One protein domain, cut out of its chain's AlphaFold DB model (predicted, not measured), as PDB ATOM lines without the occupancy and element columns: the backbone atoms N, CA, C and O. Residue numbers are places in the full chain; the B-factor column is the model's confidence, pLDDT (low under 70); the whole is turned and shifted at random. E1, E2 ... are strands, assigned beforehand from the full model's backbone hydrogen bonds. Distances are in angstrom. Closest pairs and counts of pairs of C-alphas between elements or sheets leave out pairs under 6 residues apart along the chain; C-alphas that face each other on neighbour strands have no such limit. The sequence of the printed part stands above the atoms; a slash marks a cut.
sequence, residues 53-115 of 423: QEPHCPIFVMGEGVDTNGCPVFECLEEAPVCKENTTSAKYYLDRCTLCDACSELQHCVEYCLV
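Overview. This is residues 53 to 115 of the 423 residues of the protein "uncharacterized protein LOC108126374" of Drosophila bipectinata (UniProt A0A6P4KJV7). With little regular structure, the domain is one strongly twisted sheet: hairpin E1-E2 is joined, through E1 beside E3, to the meander E3 E4 E5, each strand the antiparallel neighbour of the one before. The printed part has 63 residues, 24 of them in five named strands, E1 to E5 along the chain, with no named helix; the class is all strand. The antiparallel order is E2 E1 E3 E4 E5. It is only just compact, close to loose: radius of gyration of the C-alphas 12.4 A, spans 35 by 32 by 22 A.

Along the chain. E1, residues 59 to 66, begins at C-alpha (157.873, 147.617, 176.532), measures 18.8 A and bends by 57 degrees at residue 63. E2, residues 72 to 77, measures 15.7 A. E3 is residues 91 to 93, E4 98 to 101, and E5 109 to 111, ending at C-alpha (161.278, 135.547, 183.678).

Arrangement. Within hydrogen-bond range are N 63 and O 73 of E1 and E2, 2.8 A; N 93 and O 60 of E3 and E1, 2.8 A; N 100 and O 92 of E4 and E3, 2.8 A; N 110 and O 99 of E5 and E4, 2.8 A. E2 and E5 are edge strands, apart.

Size, cuts and confidence. The printed part has no cut. The link E2 to E3, residues 78 to 90, is long. Residues 53 to 56 and 114 to 115 have pLDDT under 70.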
ATOM      1  N   GLN A  53     168.705 148.800 173.596       51.50
ATOM      2  CA  GLN A  53     168.167 149.494 174.752       51.50
ATOM      3  C   GLN A  53     168.274 151.001 174.512       51.50
ATOM      4  O   GLN A  53     169.255 151.630 174.898       51.50
ATOM      5  N   GLU A  54     167.273 151.581 173.854       54.97
ATOM      6  CA  GLU A  54     167.030 153.009 174.009       54.97
ATOM      7  C   GLU A  54     166.522 153.252 175.443       54.97
ATOM      8  O   GLU A  54     165.662 152.507 175.922       54.97
ATOM      9  N   PRO A  55     167.039 154.265 176.161       55.50
ATOM     10  CA  PRO A  55     166.807 154.463 177.598       55.50
ATOM     11  C   PRO A  55     165.355 154.784 178.008       55.50
ATOM     12  O   PRO A  55     165.102 155.078 179.172       55.50
ATOM     13  N   HIS A  56     164.384 154.706 177.094       63.56
ATOM     14  CA  HIS A  56     162.999 155.123 177.327       63.56
ATOM     15  C   HIS A  56     161.946 154.145 176.799       63.56
ATOM     16  O   HIS A  56     160.792 154.525 176.636       63.56
ATOM     17  N   CYS A  57     162.323 152.897 176.531       73.69
ATOM     18  CA  CYS A  57     161.391 151.894 176.039       73.69
ATOM     19  C   CYS A  57     160.977 150.944 177.172       73.69
ATOM     20  O   CYS A  57     161.741 150.037 177.503       73.69
ATOM     21  N   PRO A  58     159.808 151.152 177.806       79.19
ATOM     22  CA  PRO A  58     159.360 150.285 178.890       79.19
ATOM     23  C   PRO A  58     158.886 148.920 178.379       79.19
ATOM     24  O   PRO A  58     158.825 147.975 179.159       79.19
ATOM     25  N   ILE A  59     158.488 148.818 177.102       81.94
ATOM     26  CA  ILE A  59     157.873 147.617 176.532       81.94
ATOM     27  C   ILE A  59     158.329 147.414 175.086       81.94
ATOM     28  O   ILE A  59     158.177 148.306 174.251       81.94
ATOM     29  N   PHE A  60     158.811 146.210 174.774       84.75
ATOM     30  CA  PHE A  60     159.196 145.808 173.420       84.75
ATOM     31  C   PHE A  60     158.190 144.812 172.848       84.75
ATOM     32  O   PHE A  60     157.864 143.802 173.478       84.75
ATOM     33  N   VAL A  61     157.740 145.046 171.620       85.69
ATOM     34  CA  VAL A  61     156.918 144.100 170.858       85.69
ATOM     35  C   VAL A  61     157.679 143.671 169.616       85.69
ATOM     36  O   VAL A  61     158.343 144.476 168.973       85.69
ATOM     37  N   MET A  62     157.612 142.384 169.285       82.00
ATOM     38  CA  MET A  62     158.207 141.876 168.052       82.00
ATOM     39  C   MET A  62     157.359 142.354 166.865       82.00
ATOM     40  O   MET A  62     156.208 141.943 166.723       82.00
ATOM     41  N   GLY A  63     157.917 143.257 166.065       81.62
ATOM     42  CA  GLY A  63     157.299 143.794 164.860       81.62
ATOM     43  C   GLY A  63     157.346 142.812 163.689       81.62
ATOM     44  O   GLY A  63     157.990 141.760 163.736       81.62
ATOM     45  N   GLU A  64     156.650 143.158 162.606       82.75
ATOM     46  CA  GLU A  64     156.701 142.384 161.368       82.75
ATOM     47  C   GLU A  64     157.989 142.689 160.597       82.75
ATOM     48  O   GLU A  64     158.162 143.771 160.037       82.75
ATOM     49  N   GLY A  65     158.883 141.705 160.523       82.06
ATOM     50  CA  GLY A  65     160.051 141.750 159.650       82.06
ATOM     51  C   GLY A  65     161.349 141.350 160.335       82.06
ATOM     52  O   GLY A  65     161.421 141.162 161.548       82.06
ATOM     53  N   VAL A  66     162.382 141.220 159.510       80.06
ATOM     54  CA  VAL A  66     163.767 141.073 159.949       80.06
ATOM     55  C   VAL A  66     164.576 142.246 159.413       80.06
ATOM     56  O   VAL A  66     164.326 142.714 158.298       80.06
ATOM     57  N   ASP A  67     165.509 142.749 160.208       80.06
ATOM     58  CA  ASP A  67     166.442 143.783 159.783       80.06
ATOM     59  C   ASP A  67     167.451 143.242 158.747       80.06
ATOM     60  O   ASP A  67     167.431 142.071 158.351       80.06
ATOM     61  N   THR A  68     168.365 144.098 158.286       76.44
ATOM     62  CA  THR A  68     169.414 143.707 157.328       76.44
ATOM     63  C   THR A  68     170.372 142.643 157.866       76.44
ATOM     64  O   THR A  68     171.089 142.030 157.076       76.44
ATOM     65  N   ASN A  69     170.376 142.413 159.181       74.56
ATOM     66  CA  ASN A  69     171.215 141.445 159.875       74.56
ATOM     67  C   ASN A  69     170.459 140.138 160.186       74.56
ATOM     68  O   ASN A  69     171.038 139.226 160.774       74.56
ATOM     69  N   GLY A  70     169.191 140.019 159.769       76.62
ATOM     70  CA  GLY A  70     168.354 138.841 160.005       76.62
ATOM     71  C   GLY A  70     167.706 138.797 161.392       76.62
ATOM     72  O   GLY A  70     167.137 137.768 161.756       76.62
ATOM     73  N   CYS A  71     167.769 139.886 162.157       77.19
ATOM     74  CA  CYS A  71     167.173 139.988 163.480       77.19
ATOM     75  C   CYS A  71     165.721 140.462 163.421       77.19
ATOM     76  O   CYS A  71     165.415 141.349 162.627       77.19
ATOM     77  N   PRO A  72     164.810 139.915 164.252       74.94
ATOM     78  CA  PRO A  72     163.455 140.434 164.351       74.94
ATOM     79  C   PRO A  72     163.487 141.914 164.730       74.94
ATOM     80  O   PRO A  72     164.214 142.321 165.637       74.94
ATOM     81  N   VAL A  73     162.695 142.715 164.024       82.88
ATOM     82  CA  VAL A  73     162.547 144.138 164.337       82.88
ATOM     83  C   VAL A  73     161.682 144.260 165.588       82.88
ATOM     84  O   VAL A  73     160.621 143.645 165.664       82.88
ATOM     85  N   PHE A  74     162.124 145.040 166.571       84.19
ATOM     86  CA  PHE A  74     161.341 145.326 167.771       84.19
ATOM     87  C   PHE A  74     160.766 146.739 167.698       84.19
ATOM     88  O   PHE A  74     161.465 147.685 167.338       84.19
ATOM     89  N   GLU A  75     159.494 146.871 168.055       88.69
ATOM     90  CA  GLU A  75     158.811 148.149 168.212       88.69
ATOM     91  C   GLU A  75     158.686 148.487 169.696       88.69
ATOM     92  O   GLU A  75     158.315 147.644 170.519       88.69
ATOM     93  N   CYS A  76     158.996 149.737 170.025       88.94
ATOM     94  CA  CYS A  76     158.876 150.266 171.372       88.94
ATOM     95  C   CYS A  76     157.478 150.814 171.619       88.94
ATOM     96  O   CYS A  76     157.000 151.667 170.871       88.94
ATOM     97  N   LEU A  77     156.842 150.338 172.689       89.06
ATOM     98  CA  LEU A  77     155.538 150.805 173.138       89.06
ATOM     99  C   LEU A  77     155.651 151.443 174.524       89.06
ATOM    100  O   LEU A  77     156.388 150.970 175.386       89.06
ATOM    101  N   GLU A  78     154.888 152.513 174.743       89.88
ATOM    102  CA  GLU A  78     154.756 153.152 176.060       89.88
ATOM    103  C   GLU A  78     153.837 152.349 176.996       89.88
ATOM    104  O   GLU A  78     153.991 152.393 178.215       89.88
ATOM    105  N   GLU A  79     152.894 151.588 176.430       91.06
ATOM    106  CA  GLU A  79     151.883 150.822 177.161       91.06
ATOM    107  C   GLU A  79     151.805 149.374 176.662       91.06
ATOM    108  O   GLU A  79     152.083 149.075 175.496       91.06
ATOM    109  N   ALA A  80     151.419 148.458 177.557       89.19
ATOM    110  CA  ALA A  80     151.307 147.044 177.223       89.19
ATOM    111  C   ALA A  80     150.220 146.837 176.158       89.19
ATOM    112  O   ALA A  80     149.142 147.434 176.260       89.19
ATOM    113  N   PRO A  81     150.461 145.986 175.144       91.69
ATOM    114  CA  PRO A  81     149.478 145.758 174.102       91.69
ATOM    115  C   PRO A  81     148.196 145.184 174.712       91.69
ATOM    116  O   PRO A  81     148.229 144.238 175.492       91.69
ATOM    117  N   VAL A  82     147.047 145.746 174.342       92.25
ATOM    118  CA  VAL A  82     145.743 145.223 174.769       92.25
ATOM    119  C   VAL A  82     145.384 144.025 173.896       92.25
ATOM    120  O   VAL A  82     145.414 144.125 172.666       92.25
ATOM    121  N   CYS A  83     145.012 142.902 174.515       91.62
ATOM    122  CA  CYS A  83     144.546 141.737 173.769       91.62
ATOM    123  C   CYS A  83     143.273 142.076 172.982       91.62
ATOM    124  O   CYS A  83     142.272 142.513 173.553       91.62
ATOM    125  N   LYS A  84     143.305 141.882 171.659       91.62
ATOM    126  CA  LYS A  84     142.132 142.042 170.792       91.62
ATOM    127  C   LYS A  84     141.424 140.695 170.669       91.62
ATOM    128  O   LYS A  84     142.079 139.663 170.590       91.62
ATOM    129  N   GLU A  85     140.092 140.704 170.575       87.62
ATOM    130  CA  GLU A  85     139.239 139.493 170.534       87.62
ATOM    131  C   GLU A  85     139.583 138.497 169.403       87.62
ATOM    132  O   GLU A  85     139.106 137.365 169.408       87.62
ATOM    133  N   ASN A  86     140.414 138.891 168.431       84.25
ATOM    134  CA  ASN A  86     140.836 138.062 167.303       84.25
ATOM    135  C   ASN A  86     142.331 137.686 167.290       84.25
ATOM    136  O   ASN A  86     142.753 136.974 166.379       84.25
ATOM    137  N   THR A  87     143.138 138.152 168.248       81.00
ATOM    138  CA  THR A  87     144.576 137.846 168.305       81.00
ATOM    139  C   THR A  87     144.831 136.712 169.286       81.00
ATOM    140  O   THR A  87     144.523 136.834 170.465       81.00
ATOM    141  N   THR A  88     145.414 135.609 168.810       75.75
ATOM    142  CA  THR A  88     145.660 134.406 169.627       75.75
ATOM    143  C   THR A  88     146.830 134.538 170.604       75.75
ATOM    144  O   THR A  88     146.957 133.706 171.493       75.75
ATOM    145  N   SER A  89     147.686 135.549 170.451       81.12
ATOM    146  CA  SER A  89     148.756 135.866 171.403       81.12
ATOM    147  C   SER A  89     149.314 137.253 171.109       81.12
ATOM    148  O   SER A  89     149.667 137.531 169.962       81.12
ATOM    149  N   ALA A  90     149.443 138.094 172.130       88.56
ATOM    150  CA  ALA A  90     150.124 139.381 172.036       88.56
ATOM    151  C   ALA A  90     151.277 139.363 173.041       88.56
ATOM    152  O   ALA A  90     151.110 139.697 174.215       88.56
ATOM    153  N   LYS A  91     152.436 138.888 172.575       90.19
ATOM    154  CA  LYS A  91     153.635 138.762 173.401       90.19
ATOM    155  C   LYS A  91     154.410 140.071 173.418       90.19
ATOM    156  O   LYS A  91     154.611 140.677 172.367       90.19
ATOM    157  N   TYR A  92     154.863 140.471 174.596       91.56
ATOM    158  CA  TYR A  92     155.677 141.664 174.790       91.56
ATOM    159  C   TYR A  92     156.747 141.413 175.848       91.56
ATOM    160  O   TYR A  92     156.570 140.574 176.728       91.56
ATOM    161  N   TYR A  93     157.856 142.130 175.753       88.88
ATOM    162  CA  TYR A  93     158.955 142.057 176.705       88.88
ATOM    163  C   TYR A  93     158.936 143.311 177.581       88.88
ATOM    164  O   TYR A  93     158.921 144.417 177.044       88.88
ATOM    165  N   LEU A  94     158.910 143.147 178.907       88.50
ATOM    166  CA  LEU A  94     159.048 144.264 179.865       88.50
ATOM    167  C   LEU A  94     160.509 144.699 180.013       88.50
ATOM    168  O   LEU A  94     160.826 145.858 180.248       88.50
ATOM    169  N   ASP A  95     161.406 143.735 179.880       83.81
ATOM    170  CA  ASP A  95     162.843 143.911 179.932       83.81
ATOM    171  C   ASP A  95     163.491 142.813 179.069       83.81
ATOM    172  O   ASP A  95     162.815 142.054 178.372       83.81
ATOM    173  N   ARG A  96     164.819 142.708 179.106       72.75
ATOM    174  CA  ARG A  96     165.585 141.714 178.333       72.75
ATOM    175  C   ARG A  96     165.270 140.251 178.693       72.75
ATOM    176  O   ARG A  96     165.669 139.350 177.965       72.75
ATOM    177  N   CYS A  97     164.607 140.026 179.815       81.38
ATOM    178  CA  CYS A  97     164.487 138.759 180.518       81.38
ATOM    179  C   CYS A  97     163.039 138.307 180.716       81.38
ATOM    180  O   CYS A  97     162.788 137.116 180.892       81.38
ATOM    181  N   THR A  98     162.096 139.242 180.696       86.88
ATOM    182  CA  THR A  98     160.712 139.031 181.099       86.88
ATOM    183  C   THR A  98     159.806 139.094 179.880       86.88
ATOM    184  O   THR A  98     159.533 140.171 179.348       86.88
ATOM    185  N   LEU A  99     159.316 137.931 179.448       91.56
ATOM    186  CA  LEU A  99     158.335 137.805 178.371       91.56
ATOM    187  C   LEU A  99     156.937 137.662 178.959       91.56
ATOM    188  O   LEU A  99     156.656 136.717 179.692       91.56
ATOM    189  N   CYS A 100     156.041 138.550 178.573       93.12
ATOM    190  CA  CYS A 100     154.652 138.541 178.991       93.12
ATOM    191  C   CYS A 100     153.729 138.208 177.819       93.12
ATOM    192  O   CYS A 100     154.011 138.547 176.668       93.12
ATOM    193  N   ASP A 101     152.597 137.571 178.118       93.56
ATOM    194  CA  ASP A 101     151.495 137.388 177.170       93.56
ATOM    195  C   ASP A 101     150.280 138.206 177.617       93.56
ATOM    196  O   ASP A 101     149.636 137.896 178.624       93.56
ATOM    197  N   ALA A 102     149.957 139.258 176.862       92.38
ATOM    198  CA  ALA A 102     148.823 140.130 177.158       92.38
ATOM    199  C   ALA A 102     147.462 139.445 176.969       92.38
ATOM    200  O   ALA A 102     146.462 139.931 177.491       92.38
ATOM    201  N   CYS A 103     147.410 138.343 176.216       92.50
ATOM    202  CA  CYS A 103     146.181 137.593 175.964       92.50
ATOM    203  C   CYS A 103     145.951 136.447 176.953       92.50
ATOM    204  O   CYS A 103     144.908 135.794 176.900       92.50
ATOM    205  N   SER A 104     146.889 136.190 177.867       90.56
ATOM    206  CA  SER A 104     146.676 135.213 178.929       90.56
ATOM    207  C   SER A 104     145.699 135.773 179.966       90.56
ATOM    208  O   SER A 104     145.885 136.892 180.439       90.56
ATOM    209  N   GLU A 105     144.689 134.994 180.371       84.12
ATOM    210  CA  GLU A 105     143.683 135.410 181.373       84.12
ATOM    211  C   GLU A 105     144.298 135.860 182.709       84.12
ATOM    212  O   GLU A 105     143.691 136.630 183.451       84.12
ATOM    213  N   LEU A 106     145.512 135.388 183.010       83.12
ATOM    214  CA  LEU A 106     146.257 135.705 184.228       83.12
ATOM    215  C   LEU A 106     147.447 136.642 183.988       83.12
ATOM    216  O   LEU A 106     148.216 136.877 184.915       83.12
ATOM    217  N   GLN A 107     147.602 137.172 182.767       77.25
ATOM    218  CA  GLN A 107     148.685 138.088 182.401       77.25
ATOM    219  C   GLN A 107     150.059 137.537 182.831       77.25
ATOM    220  O   GLN A 107     150.847 138.197 183.504       77.25
ATOM    221  N   HIS A 108     150.315 136.268 182.494       86.88
ATOM    222  CA  HIS A 108     151.527 135.579 182.911       86.88
ATOM    223  C   HIS A 108     152.759 136.164 182.212       86.88
ATOM    224  O   HIS A 108     152.887 136.102 180.987       86.88
ATOM    225  N   CYS A 109     153.674 136.690 183.021       92.06
ATOM    226  CA  CYS A 109     155.037 137.008 182.630       92.06
ATOM    227  C   CYS A 109     155.962 135.875 183.076       92.06
ATOM    228  O   CYS A 109     155.876 135.409 184.212       92.06
ATOM    229  N   VAL A 110     156.829 135.424 182.175       88.75
ATOM    230  CA  VAL A 110     157.852 134.416 182.441       88.75
ATOM    231  C   VAL A 110     159.206 135.113 182.419       88.75
ATOM    232  O   VAL A 110     159.591 135.695 181.406       88.75
ATOM    233  N   GLU A 111     159.907 135.063 183.547       86.19
ATOM    234  CA  GLU A 111     161.278 135.547 183.678       86.19
ATOM    235  C   GLU A 111     162.244 134.421 183.291       86.19
ATOM    236  O   GLU A 111     162.282 133.367 183.928       86.19
ATOM    237  N   TYR A 112     163.018 134.629 182.230       76.62
ATOM    238  CA  TYR A 112     163.983 133.649 181.728       76.62
ATOM    239  C   TYR A 112     165.403 133.848 182.278       76.62
ATOM    240  O   TYR A 112     166.250 132.984 182.077       76.62
ATOM    241  N   CYS A 113     165.681 134.941 182.998       71.44
ATOM    242  CA  CYS A 113     167.036 135.267 183.468       71.44
ATOM    243  C   CYS A 113     167.437 134.637 184.810       71.44
ATOM    244  O   CYS A 113     168.480 134.978 185.359       71.44
ATOM    245  N   LEU A 114     166.667 133.678 185.332       54.34
ATOM    246  CA  LEU A 114     166.948 133.039 186.625       54.34
ATOM    247  C   LEU A 114     168.072 131.989 186.612       54.34
ATOM    248  O   LEU A 114     168.264 131.277 187.596       54.34
ATOM    249  N   VAL A 115     168.860 131.907 185.546       57.25
ATOM    250  CA  VAL A 115     170.098 131.130 185.546       57.25
ATOM    251  C   VAL A 115     171.139 131.995 184.861       57.25
ATOM    252  O   VAL A 115     171.074 132.161 183.647       57.25
TER     253      VAL A 115